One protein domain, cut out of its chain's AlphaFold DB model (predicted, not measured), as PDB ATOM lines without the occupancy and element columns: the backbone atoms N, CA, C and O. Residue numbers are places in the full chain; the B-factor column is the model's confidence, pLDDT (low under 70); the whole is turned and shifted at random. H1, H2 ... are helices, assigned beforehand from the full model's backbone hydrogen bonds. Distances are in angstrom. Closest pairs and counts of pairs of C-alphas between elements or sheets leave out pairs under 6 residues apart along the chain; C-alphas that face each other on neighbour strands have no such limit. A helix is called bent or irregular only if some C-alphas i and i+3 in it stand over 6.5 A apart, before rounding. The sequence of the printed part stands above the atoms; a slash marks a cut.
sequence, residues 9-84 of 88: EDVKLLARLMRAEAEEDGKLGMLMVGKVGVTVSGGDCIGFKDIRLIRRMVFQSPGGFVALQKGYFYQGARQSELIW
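This is residues 9 to 84 of the 88 residues of the protein "N-acetylmuramoyl-L-alanine amidase" of Cytobacillus oceanisediminis (UniProt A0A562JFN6). One helix, H1, runs through the middle, and the rest of the domain is arranged round it: the longer helix H2, joined to it by a tight turn, slants past one side, while the short helices H3, H4, H5 and H6 wrap round its other sides. The long link of residues 43 to 53 lies at one end of the long axis and H6 at the other. The printed part has 76 residues, with six named helices in the order H1 to H6 and no named strand; the class is all helix, with 48 residues in the helices. It is compact, with a radius of gyration of the C-alphas of 11.9 A, and its spans of 34 by 23 by 22 A are only just elongated.

H1, residues 9 to 22, is the hub and touches the five other helices. H2, residues 26 to 42, touches H1 with residues 29 to 34 alone; the two run opposite ways at a steep tilt of 51 degrees, and their closest C-alphas, those of Met 18 and Met 30, are 4.8 A apart. H3, residues 54 to 58, touches H1, closest at the C-alphas of Asp 10 and Ile 54, 5.9 A. H3 also touches H2, through residues 37 to 41 of H2 alone, closest at the C-alphas of Ser 41 and Met 57, 6.5 A. H4, residues 66 to 69, touches residues 17 to 21 of H1 alone, closest at the C-alphas of Ala 20 and Ala 67, 4.9 A. H5, residues 71 to 74, touches residues 16 to 20 of H1 alone, closest at the C-alphas of Arg 16 and Phe 73, 5.8 A. H6, residues 79 to 82, touches residues 11 to 16 of H1 alone, closest at the C-alphas of Ala 15 and Glu 81, 5.7 A. H2 is apart from H4, H5 and H6. In H1, H2 and H3 every O i to N i+4 pair is within hydrogen-bond range; H4, H5 and H6 are too short for such a pair, and their single O i to N i+3 pair is within range in H4 and H6 but not in H5.

H1 begins at C-alpha 9, (-0.438, -34.265, -18.237), and is 19.7 A long. H2 is 24.6 A long and ends at C-alpha 42, (-0.346, -42.397, -34.548). H3 measures 6.3 A, H4 5.6 A and H6 5.2 A. H5 is neither bent nor irregular, but only just: C-alphas 71 and 74 are 6.2 A apart. H6 ends at C-alpha 82, (-0.130, -24.442, -22.396).

The two C-alphas farthest apart, those of Ile 46 and Gln 79, are 36.1 A apart. The printed part has no cut, and the link from H2 to H3, 11 residues, is long. The mean pLDDT of the printed part is 71.8; residue 38 and residues 40 to 53, 61 to 63 and 79 to 84 are under 70.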
ATOM      1  N   GLU A   9      -1.834 -33.963 -18.552       76.56
ATOM      2  CA  GLU A   9      -0.438 -34.265 -18.237       76.56
ATOM      3  C   GLU A   9       0.380 -34.544 -19.499       76.56
ATOM      4  O   GLU A   9       1.519 -34.086 -19.599       76.56
ATOM      5  N   ASP A  10      -0.212 -35.210 -20.491       76.44
ATOM      6  CA  ASP A  10       0.433 -35.449 -21.780       76.44
ATOM      7  C   ASP A  10       0.646 -34.147 -22.558       76.44
ATOM      8  O   ASP A  10       1.704 -33.952 -23.154       76.44
ATOM      9  N   VAL A  11      -0.316 -33.219 -22.500       78.19
ATOM     10  CA  VAL A  11      -0.177 -31.878 -23.095       78.19
ATOM     11  C   VAL A  11       0.976 -31.120 -22.436       78.19
ATOM     12  O   VAL A  11       1.813 -30.538 -23.128       78.19
ATOM     13  N   LYS A  12       1.081 -31.174 -21.101       81.31
ATOM     14  CA  LYS A  12       2.201 -30.575 -20.352       81.31
ATOM     15  C   LYS A  12       3.534 -31.233 -20.699       81.31
ATOM     16  O   LYS A  12       4.546 -30.541 -20.772       81.31
ATOM     17  N   LEU A  13       3.555 -32.548 -20.899       82.19
ATOM     18  CA  LEU A  13       4.760 -33.282 -21.271       82.19
ATOM     19  C   LEU A  13       5.216 -32.925 -22.691       82.19
ATOM     20  O   LEU A  13       6.399 -32.665 -22.904       82.19
ATOM     21  N   LEU A  14       4.281 -32.852 -23.641       79.19
ATOM     22  CA  LEU A  14       4.557 -32.458 -25.021       79.19
ATOM     23  C   LEU A  14       5.040 -31.005 -25.100       79.19
ATOM     24  O   LEU A  14       5.999 -30.722 -25.807       79.19
ATOM     25  N   ALA A  15       4.442 -30.100 -24.324       82.62
ATOM     26  CA  ALA A  15       4.876 -28.708 -24.211       82.62
ATOM     27  C   ALA A  15       6.337 -28.584 -23.733       82.62
ATOM     28  O   ALA A  15       7.134 -27.871 -24.348       82.62
ATOM     29  N   ARG A  16       6.717 -29.339 -22.691       84.25
ATOM     30  CA  ARG A  16       8.111 -29.405 -22.208       84.25
ATOM     31  C   ARG A  16       9.046 -29.976 -23.262       84.25
ATOM     32  O   ARG A  16      10.156 -29.474 -23.418       84.25
ATOM     33  N   LEU A  17       8.597 -31.004 -23.986       83.81
ATOM     34  CA  LEU A  17       9.364 -31.613 -25.066       83.81
ATOM     35  C   LEU A  17       9.618 -30.612 -26.201       83.81
ATOM     36  O   LEU A  17      10.762 -30.434 -26.601       83.81
ATOM     37  N   MET A  18       8.573 -29.939 -26.692       83.31
ATOM     38  CA  MET A  18       8.672 -28.958 -27.780       83.31
ATOM     39  C   MET A  18       9.639 -27.831 -27.423       83.31
ATOM     40  O   MET A  18      10.441 -27.431 -28.261       83.31
ATOM     41  N   ARG A  19       9.620 -27.362 -26.171       82.31
ATOM     42  CA  ARG A  19      10.613 -26.406 -25.686       82.31
ATOM     43  C   ARG A  19      12.009 -27.021 -25.637       82.31
ATOM     44  O   ARG A  19      12.930 -26.477 -26.216       82.31
ATOM     45  N   ALA A  20      12.189 -28.159 -24.982       84.12
ATOM     46  CA  ALA A  20      13.521 -28.736 -24.836       84.12
ATOM     47  C   ALA A  20      14.186 -29.118 -26.166       84.12
ATOM     48  O   ALA A  20      15.405 -28.998 -26.275       84.12
ATOM     49  N   GLU A  21      13.425 -29.516 -27.180       80.69
ATOM     50  CA  GLU A  21      13.963 -29.799 -28.515       80.69
ATOM     51  C   GLU A  21      14.160 -28.549 -29.365       80.69
ATOM     52  O   GLU A  21      15.188 -28.415 -30.015       80.69
ATOM     53  N   ALA A  22      13.197 -27.627 -29.345       81.69
ATOM     54  CA  ALA A  22      13.105 -26.561 -30.334       81.69
ATOM     55  C   ALA A  22      12.988 -25.156 -29.720       81.69
ATOM     56  O   ALA A  22      12.451 -24.246 -30.350       81.69
ATOM     57  N   GLU A  23      13.484 -24.949 -28.492       80.19
ATOM     58  CA  GLU A  23      13.617 -23.612 -27.889       80.19
ATOM     59  C   GLU A  23      14.439 -22.686 -28.794       80.19
ATOM     60  O   GLU A  23      14.059 -21.533 -28.978       80.19
ATOM     61  N   GLU A  24      15.500 -23.211 -29.414       78.62
ATOM     62  CA  GLU A  24      16.412 -22.431 -30.262       78.62
ATOM     63  C   GLU A  24      15.890 -22.236 -31.697       78.62
ATOM     64  O   GLU A  24      16.122 -21.189 -32.296       78.62
ATOM     65  N   ASP A  25      15.103 -23.183 -32.223       80.00
ATOM     66  CA  ASP A  25      14.435 -23.084 -33.535       80.00
ATOM     67  C   ASP A  25      13.153 -22.223 -33.512       80.00
ATOM     68  O   ASP A  25      12.536 -21.937 -34.547       80.00
ATOM     69  N   GLY A  26      12.708 -21.813 -32.323       81.50
ATOM     70  CA  GLY A  26      11.513 -21.001 -32.133       81.50
ATOM     71  C   GLY A  26      10.208 -21.715 -32.513       81.50
ATOM     72  O   GLY A  26      10.095 -22.940 -32.542       81.50
ATOM     73  N   LYS A  27       9.161 -20.931 -32.801       78.00
ATOM     74  CA  LYS A  27       7.783 -21.442 -32.975       78.00
ATOM     75  C   LYS A  27       7.641 -22.513 -34.057       78.00
ATOM     76  O   LYS A  27       6.834 -23.428 -33.899       78.00
ATOM     77  N   LEU A  28       8.381 -22.389 -35.159       79.62
ATOM     78  CA  LEU A  28       8.278 -23.321 -36.281       79.62
ATOM     79  C   LEU A  28       8.889 -24.682 -35.924       79.62
ATOM     80  O   LEU A  28       8.260 -25.708 -36.180       79.62
ATOM     81  N   GLY A  29      10.054 -24.689 -35.268       79.75
ATOM     82  CA  GLY A  29      10.681 -25.916 -34.775       79.75
ATOM     83  C   GLY A  29       9.808 -26.623 -33.743       79.75
ATOM     84  O   GLY A  29       9.566 -27.824 -33.852       79.75
ATOM     85  N   MET A  30       9.221 -25.863 -32.812       78.25
ATOM     86  CA  MET A  30       8.276 -26.406 -31.831       78.25
ATOM     87  C   MET A  30       7.103 -27.118 -32.523       78.25
ATOM     88  O   MET A  30       6.785 -28.256 -32.181       78.25
ATOM     89  N   LEU A  31       6.493 -26.499 -33.542       78.94
ATOM     90  CA  LEU A  31       5.405 -27.108 -34.321       78.94
ATOM     91  C   LEU A  31       5.843 -28.365 -35.086       78.94
ATOM     92  O   LEU A  31       5.072 -29.324 -35.164       78.94
ATOM     93  N   MET A  32       7.065 -28.390 -35.628       80.19
ATOM     94  CA  MET A  32       7.602 -29.581 -36.292       80.19
ATOM     95  C   MET A  32       7.768 -30.743 -35.313       80.19
ATOM     96  O   MET A  32       7.319 -31.847 -35.619       80.19
ATOM     97  N   VAL A  33       8.313 -30.496 -34.118       80.44
ATOM     98  CA  VAL A  33       8.452 -31.513 -33.060       80.44
ATOM     99  C   VAL A  33       7.084 -32.062 -32.649       80.44
ATOM    100  O   VAL A  33       6.909 -33.277 -32.565       80.44
ATOM    101  N   GLY A  34       6.082 -31.193 -32.475       75.88
ATOM    102  CA  GLY A  34       4.709 -31.613 -32.178       75.88
ATOM    103  C   GLY A  34       4.099 -32.481 -33.286       75.88
ATOM    104  O   GLY A  34       3.524 -33.533 -33.010       75.88
ATOM    105  N   LYS A  35       4.274 -32.087 -34.554       74.38
ATOM    106  CA  LYS A  35       3.762 -32.840 -35.710       74.38
ATOM    107  C   LYS A  35       4.446 -34.200 -35.861       74.38
ATOM    108  O   LYS A  35       3.767 -35.192 -36.132       74.38
ATOM    109  N   VAL A  36       5.762 -34.258 -35.661       77.31
ATOM    110  CA  VAL A  36       6.525 -35.514 -35.648       77.31
ATOM    111  C   VAL A  36       6.044 -36.400 -34.504       77.31
ATOM    112  O   VAL A  36       5.758 -37.568 -34.740       77.31
ATOM    113  N   GLY A  37       5.838 -35.849 -33.307       73.62
ATOM    114  CA  GLY A  37       5.351 -36.616 -32.164       73.62
ATOM    115  C   GLY A  37       3.967 -37.241 -32.387       73.62
ATOM    116  O   GLY A  37       3.762 -38.431 -32.141       73.62
ATOM    117  N   VAL A  38       3.018 -36.485 -32.943       69.88
ATOM    118  CA  VAL A  38       1.687 -37.021 -33.298       69.88
ATOM    119  C   VAL A  38       1.782 -38.077 -34.404       69.88
ATOM    120  O   VAL A  38       1.076 -39.082 -34.371       69.88
ATOM    121  N   THR A  39       2.689 -37.894 -35.366       71.19
ATOM    122  CA  THR A  39       2.910 -38.868 -36.449       71.19
ATOM    123  C   THR A  39       3.539 -40.164 -35.929       71.19
ATOM    124  O   THR A  39       3.162 -41.242 -36.374       71.19
ATOM    125  N   VAL A  40       4.452 -40.079 -34.955       68.56
ATOM    126  CA  VAL A  40       5.093 -41.242 -34.317       68.56
ATOM    127  C   VAL A  40       4.122 -41.985 -33.398       68.56
ATOM    128  O   VAL A  40       4.112 -43.210 -33.391       68.56
ATOM    129  N   SER A  41       3.281 -41.270 -32.649       65.19
ATOM    130  CA  SER A  41       2.278 -41.885 -31.764       65.19
ATOM    131  C   SER A  41       1.066 -42.459 -32.513       65.19
ATOM    132  O   SER A  41       0.435 -43.405 -32.045       65.19
ATOM    133  N   GLY A  42       0.742 -41.916 -33.690       59.09
ATOM    134  CA  GLY A  42      -0.346 -42.397 -34.548       59.09
ATOM    135  C   GLY A  42       0.074 -43.369 -35.657       59.09
ATOM    136  O   GLY A  42      -0.799 -43.939 -36.311       59.09
ATOM    137  N   GLY A  43       1.375 -43.535 -35.905       56.72
ATOM    138  CA  GLY A  43       1.906 -44.378 -36.973       56.72
ATOM    139  C   GLY A  43       2.265 -45.783 -36.491       56.72
ATOM    140  O   GLY A  43       3.094 -45.941 -35.600       56.72
ATOM    141  N   ASP A  44       1.705 -46.809 -37.138       49.88
ATOM    142  CA  ASP A  44       2.137 -48.213 -37.030       49.88
ATOM    143  C   ASP A  44       3.488 -48.400 -37.756       49.88
ATOM    144  O   ASP A  44       3.607 -49.042 -38.801       49.88
ATOM    145  N   CYS A  45       4.540 -47.751 -37.261       49.50
ATOM    146  CA  CYS A  45       5.887 -47.931 -37.792       49.50
ATOM    147  C   CYS A  45       6.491 -49.225 -37.223       49.50
ATOM    148  O   CYS A  45       6.313 -49.541 -36.051       49.50
ATOM    149  N   ILE A  46       7.255 -49.960 -38.039       46.81
ATOM    150  CA  ILE A  46       7.798 -51.313 -37.767       46.81
ATOM    151  C   ILE A  46       8.624 -51.432 -36.459       46.81
ATOM    152  O   ILE A  46       8.802 -52.538 -35.953       46.81
ATOM    153  N   GLY A  47       9.073 -50.317 -35.867       45.81
ATOM    154  CA  GLY A  47       9.749 -50.260 -34.558       45.81
ATOM    155  C   GLY A  47       8.925 -49.671 -33.399       45.81
ATOM    156  O   GLY A  47       9.403 -49.644 -32.270       45.81
ATOM    157  N   PHE A  48       7.697 -49.212 -33.656       44.50
ATOM    158  CA  PHE A  48       6.843 -48.462 -32.730       44.50
ATOM    159  C   PHE A  48       5.442 -49.071 -32.655       44.50
ATOM    160  O   PHE A  48       4.434 -48.419 -32.905       44.50
ATOM    161  N   LYS A  49       5.368 -50.353 -32.291       40.91
ATOM    162  CA  LYS A  49       4.083 -50.965 -31.941       40.91
ATOM    163  C   LYS A  49       3.604 -50.399 -30.603       40.91
ATOM    164  O   LYS A  49       4.246 -50.590 -29.574       40.91
ATOM    165  N   ASP A  50       2.440 -49.754 -30.623       50.97
ATOM    166  CA  ASP A  50       1.682 -49.366 -29.428       50.97
ATOM    167  C   ASP A  50       2.250 -48.181 -28.616       50.97
ATOM    168  O   ASP A  50       2.336 -48.201 -27.380       50.97
ATOM    169  N   ILE A  51       2.610 -47.100 -29.316       56.62
ATOM    170  CA  ILE A  51       2.829 -45.778 -28.707       56.62
ATOM    171  C   ILE A  51       1.535 -44.956 -28.784       56.62
ATOM    172  O   ILE A  51       1.493 -43.837 -29.277       56.62
ATOM    173  N   ARG A  52       0.444 -45.498 -28.237       58.69
ATOM    174  CA  ARG A  52      -0.807 -44.740 -28.046       58.69
ATOM    175  C   ARG A  52      -0.735 -43.743 -26.883       58.69
ATOM    176  O   ARG A  52      -1.702 -43.049 -26.603       58.69
ATOM    177  N   LEU A  53       0.407 -43.699 -26.198       67.44
ATOM    178  CA  LEU A  53       0.672 -42.860 -25.036       67.44
ATOM    179  C   LEU A  53       1.818 -41.904 -25.362       67.44
ATOM    180  O   LEU A  53       2.949 -42.343 -25.582       67.44
ATOM    181  N   ILE A  54       1.538 -40.599 -25.316       73.12
ATOM    182  CA  ILE A  54       2.523 -39.524 -25.525       73.12
ATOM    183  C   ILE A  54       3.721 -39.713 -24.589       73.12
ATOM    184  O   ILE A  54       4.869 -39.584 -25.000       73.12
ATOM    185  N   ARG A  55       3.486 -40.141 -23.348       75.12
ATOM    186  CA  ARG A  55       4.562 -40.468 -22.409       75.12
ATOM    187  C   ARG A  55       5.520 -41.544 -22.930       75.12
ATOM    188  O   ARG A  55       6.731 -41.387 -22.817       75.12
ATOM    189  N   ARG A  56       5.007 -42.614 -23.537       75.25
ATOM    190  CA  ARG A  56       5.842 -43.702 -24.071       75.25
ATOM    191  C   ARG A  56       6.657 -43.242 -25.285       75.25
ATOM    192  O   ARG A  56       7.788 -43.684 -25.434       75.25
ATOM    193  N   MET A  57       6.119 -42.315 -26.080       77.50
ATOM    194  CA  MET A  57       6.829 -41.663 -27.186       77.50
ATOM    195  C   MET A  57       8.012 -40.835 -26.676       77.50
ATOM    196  O   MET A  57       9.123 -40.932 -27.186       77.50
ATOM    197  N   VAL A  58       7.765 -40.015 -25.650       78.62
ATOM    198  CA  VAL A  58       8.760 -39.088 -25.103       78.62
ATOM    199  C   VAL A  58       9.938 -39.843 -24.498       78.62
ATOM    200  O   VAL A  58      11.078 -39.465 -24.737       78.62
ATOM    201  N   PHE A  59       9.664 -40.918 -23.755       78.25
ATOM    202  CA  PHE A  59      10.670 -41.714 -23.044       78.25
ATOM    203  C   PHE A  59      11.199 -42.922 -23.837       78.25
ATOM    204  O   PHE A  59      11.803 -43.816 -23.241       78.25
ATOM    205  N   GLN A  60      10.973 -43.001 -25.152       72.88
ATOM    206  CA  GLN A  60      11.447 -44.150 -25.927       72.88
ATOM    207  C   GLN A  60      12.981 -44.190 -26.006       72.88
ATOM    208  O   GLN A  60      13.645 -43.160 -26.117       72.88
ATOM    209  N   SER A  61      13.552 -45.393 -25.999       65.50
ATOM    210  CA  SER A  61      14.978 -45.613 -26.240       65.50
ATOM    211  C   SER A  61      15.184 -47.018 -26.817       65.50
ATOM    212  O   SER A  61      14.573 -47.953 -26.293       65.50
ATOM    213  N   PRO A  62      16.014 -47.208 -27.862       62.09
ATOM    214  CA  PRO A  62      16.834 -46.217 -28.573       62.09
ATOM    215  C   PRO A  62      16.038 -45.352 -29.577       62.09
ATOM    216  O   PRO A  62      14.996 -45.766 -30.075       62.09
ATOM    217  N   GLY A  63      16.538 -44.147 -29.887       66.88
ATOM    218  CA  GLY A  63      15.922 -43.234 -30.868       66.88
ATOM    219  C   GLY A  63      14.867 -42.274 -30.305       66.88
ATOM    220  O   GLY A  63      13.956 -41.882 -31.029       66.88
ATOM    221  N   GLY A  64      14.943 -41.941 -29.014       71.50
ATOM    222  CA  GLY A  64      14.097 -40.923 -28.384       71.50
ATOM    223  C   GLY A  64      14.620 -39.497 -28.534       71.50
ATOM    224  O   GLY A  64      15.574 -39.225 -29.261       71.50
ATOM    225  N   PHE A  65      13.982 -38.589 -27.806       74.50
ATOM    226  CA  PHE A  65      14.260 -37.158 -27.836       74.50
ATOM    227  C   PHE A  65      15.517 -36.786 -27.029       74.50
ATOM    228  O   PHE A  65      15.737 -37.278 -25.917       74.50
ATOM    229  N   VAL A  66      16.329 -35.870 -27.566       74.19
ATOM    230  CA  VAL A  66      17.503 -35.265 -26.909       74.19
ATOM    231  C   VAL A  66      17.092 -34.447 -25.676       74.19
ATOM    232  O   VAL A  66      17.862 -34.312 -24.726       74.19
ATOM    233  N   ALA A  67      15.847 -33.978 -25.635       77.56
ATOM    234  CA  ALA A  67      15.215 -33.294 -24.519       77.56
ATOM    235  C   ALA A  67      15.351 -34.038 -23.184       77.56
ATOM    236  O   ALA A  67      15.535 -33.391 -22.158       77.56
ATOM    237  N   LEU A  68      15.334 -35.377 -23.176       75.94
ATOM    238  CA  LEU A  68      15.497 -36.171 -21.948       75.94
ATOM    239  C   LEU A  68      16.866 -35.983 -21.282       75.94
ATOM    240  O   LEU A  68      16.990 -36.163 -20.070       75.94
ATOM    241  N   GLN A  69      17.885 -35.632 -22.071       76.31
ATOM    242  CA  GLN A  69      19.236 -35.346 -21.585       76.31
ATOM    243  C   GLN A  69      19.368 -33.905 -21.076       76.31
ATOM    244  O   GLN A  69      20.332 -33.577 -20.384       76.31
ATOM    245  N   LYS A  70      18.399 -33.030 -21.376       79.62
ATOM    246  CA  LYS A  70      18.399 -31.640 -20.920       79.62
ATOM    247  C   LYS A  70      17.726 -31.555 -19.550       79.62
ATOM    248  O   LYS A  70      16.523 -31.751 -19.423       79.62
ATOM    249  N   GLY A  71      18.477 -31.203 -18.505       73.94
ATOM    250  CA  GLY A  71      17.959 -31.168 -17.124       73.94
ATOM    251  C   GLY A  71      16.734 -30.262 -16.912       73.94
ATOM    252  O   GLY A  71      15.912 -30.524 -16.036       73.94
ATOM    253  N   TYR A  72      16.554 -29.233 -17.746       78.00
ATOM    254  CA  TYR A  72      15.395 -28.341 -17.675       78.00
ATOM    255  C   TYR A  72      14.100 -28.947 -18.245       78.00
ATOM    256  O   TYR A  72      13.028 -28.402 -18.001       78.00
ATOM    257  N   PHE A  73      14.160 -30.084 -18.945       80.62
ATOM    258  CA  PHE A  73      12.979 -30.815 -19.417       80.62
ATOM    259  C   PHE A  73      12.079 -31.285 -18.261       80.62
ATOM    260  O   PHE A  73      10.854 -31.317 -18.384       80.62
ATOM    261  N   TYR A  74      12.673 -31.597 -17.107       78.44
ATOM    262  CA  TYR A  74      11.938 -32.009 -15.910       78.44
ATOM    263  C   TYR A  74      11.275 -30.837 -15.172       78.44
ATOM    264  O   TYR A  74      10.484 -31.063 -14.254       78.44
ATOM    265  N   GLN A  75      11.555 -29.589 -15.568       79.81
ATOM    266  CA  GLN A  75      10.875 -28.422 -15.014       79.81
ATOM    267  C   GLN A  75       9.408 -28.387 -15.458       79.81
ATOM    268  O   GLN A  75       9.018 -28.952 -16.480       79.81
ATOM    269  N   GLY A  76       8.566 -27.731 -14.659       75.38
ATOM    270  CA  GLY A  76       7.154 -27.555 -14.985       75.38
ATOM    271  C   GLY A  76       6.958 -26.841 -16.325       75.38
ATOM    272  O   GLY A  76       7.715 -25.932 -16.666       75.38
ATOM    273  N   ALA A  77       5.912 -27.238 -17.055       71.62
ATOM    274  CA  ALA A  77       5.507 -26.535 -18.269       71.62
ATOM    275  C   ALA A  77       5.063 -25.115 -17.893       71.62
ATOM    276  O   ALA A  77       4.312 -24.932 -16.928       71.62
ATOM    277  N   ARG A  78       5.527 -24.108 -18.632       77.06
ATOM    278  CA  ARG A  78       5.134 -22.710 -18.422       77.06
ATOM    279  C   ARG A  78       3.721 -22.485 -18.955       77.06
ATOM    280  O   ARG A  78       3.310 -23.086 -19.943       77.06
ATOM    281  N   GLN A  79       2.992 -21.546 -18.350       64.75
ATOM    282  CA  GLN A  79       1.650 -21.159 -18.809       64.75
ATOM    283  C   GLN A  79       1.635 -20.771 -20.298       64.75
ATOM    284  O   GLN A  79       0.738 -21.180 -21.026       64.75
ATOM    285  N   SER A  80       2.666 -20.071 -20.778       67.00
ATOM    286  CA  SER A  80       2.807 -19.688 -22.191       67.00
ATOM    287  C   SER A  80       2.859 -20.879 -23.157       67.00
ATOM    288  O   SER A  80       2.476 -20.738 -24.315       67.00
ATOM    289  N   GLU A  81       3.308 -22.047 -22.694       65.69
ATOM    290  CA  GLU A  81       3.397 -23.275 -23.493       65.69
ATOM    291  C   GLU A  81       2.042 -24.009 -23.542       65.69
ATOM    292  O   GLU A  81       1.710 -24.635 -24.544       65.69
ATOM    293  N   LEU A  82       1.225 -23.876 -22.489       64.31
ATOM    294  CA  LEU A  82      -0.130 -24.442 -22.396       64.31
ATOM    295  C   LEU A  82      -1.165 -23.684 -23.237       64.31
ATOM    296  O   LEU A  82      -2.156 -24.270 -23.661       64.31
ATOM    297  N   ILE A  83      -0.951 -22.387 -23.468       57.84
ATOM    298  CA  ILE A  83      -1.875 -21.526 -24.226       57.84
ATOM    299  C   ILE A  83      -1.632 -21.647 -25.743       57.84
ATOM    300  O   ILE A  83      -2.501 -21.317 -26.549       57.84
ATOM    301  N   TRP A  84      -0.461 -22.150 -26.150       50.78
ATOM    302  CA  TRP A  84      -0.052 -22.250 -27.552       50.78
ATOM    303  C   TRP A  84      -1.000 -23.056 -28.468       50.78
ATOM    304  O   TRP A  84      -1.249 -22.579 -29.574       50.78
TER     305      TRP A  84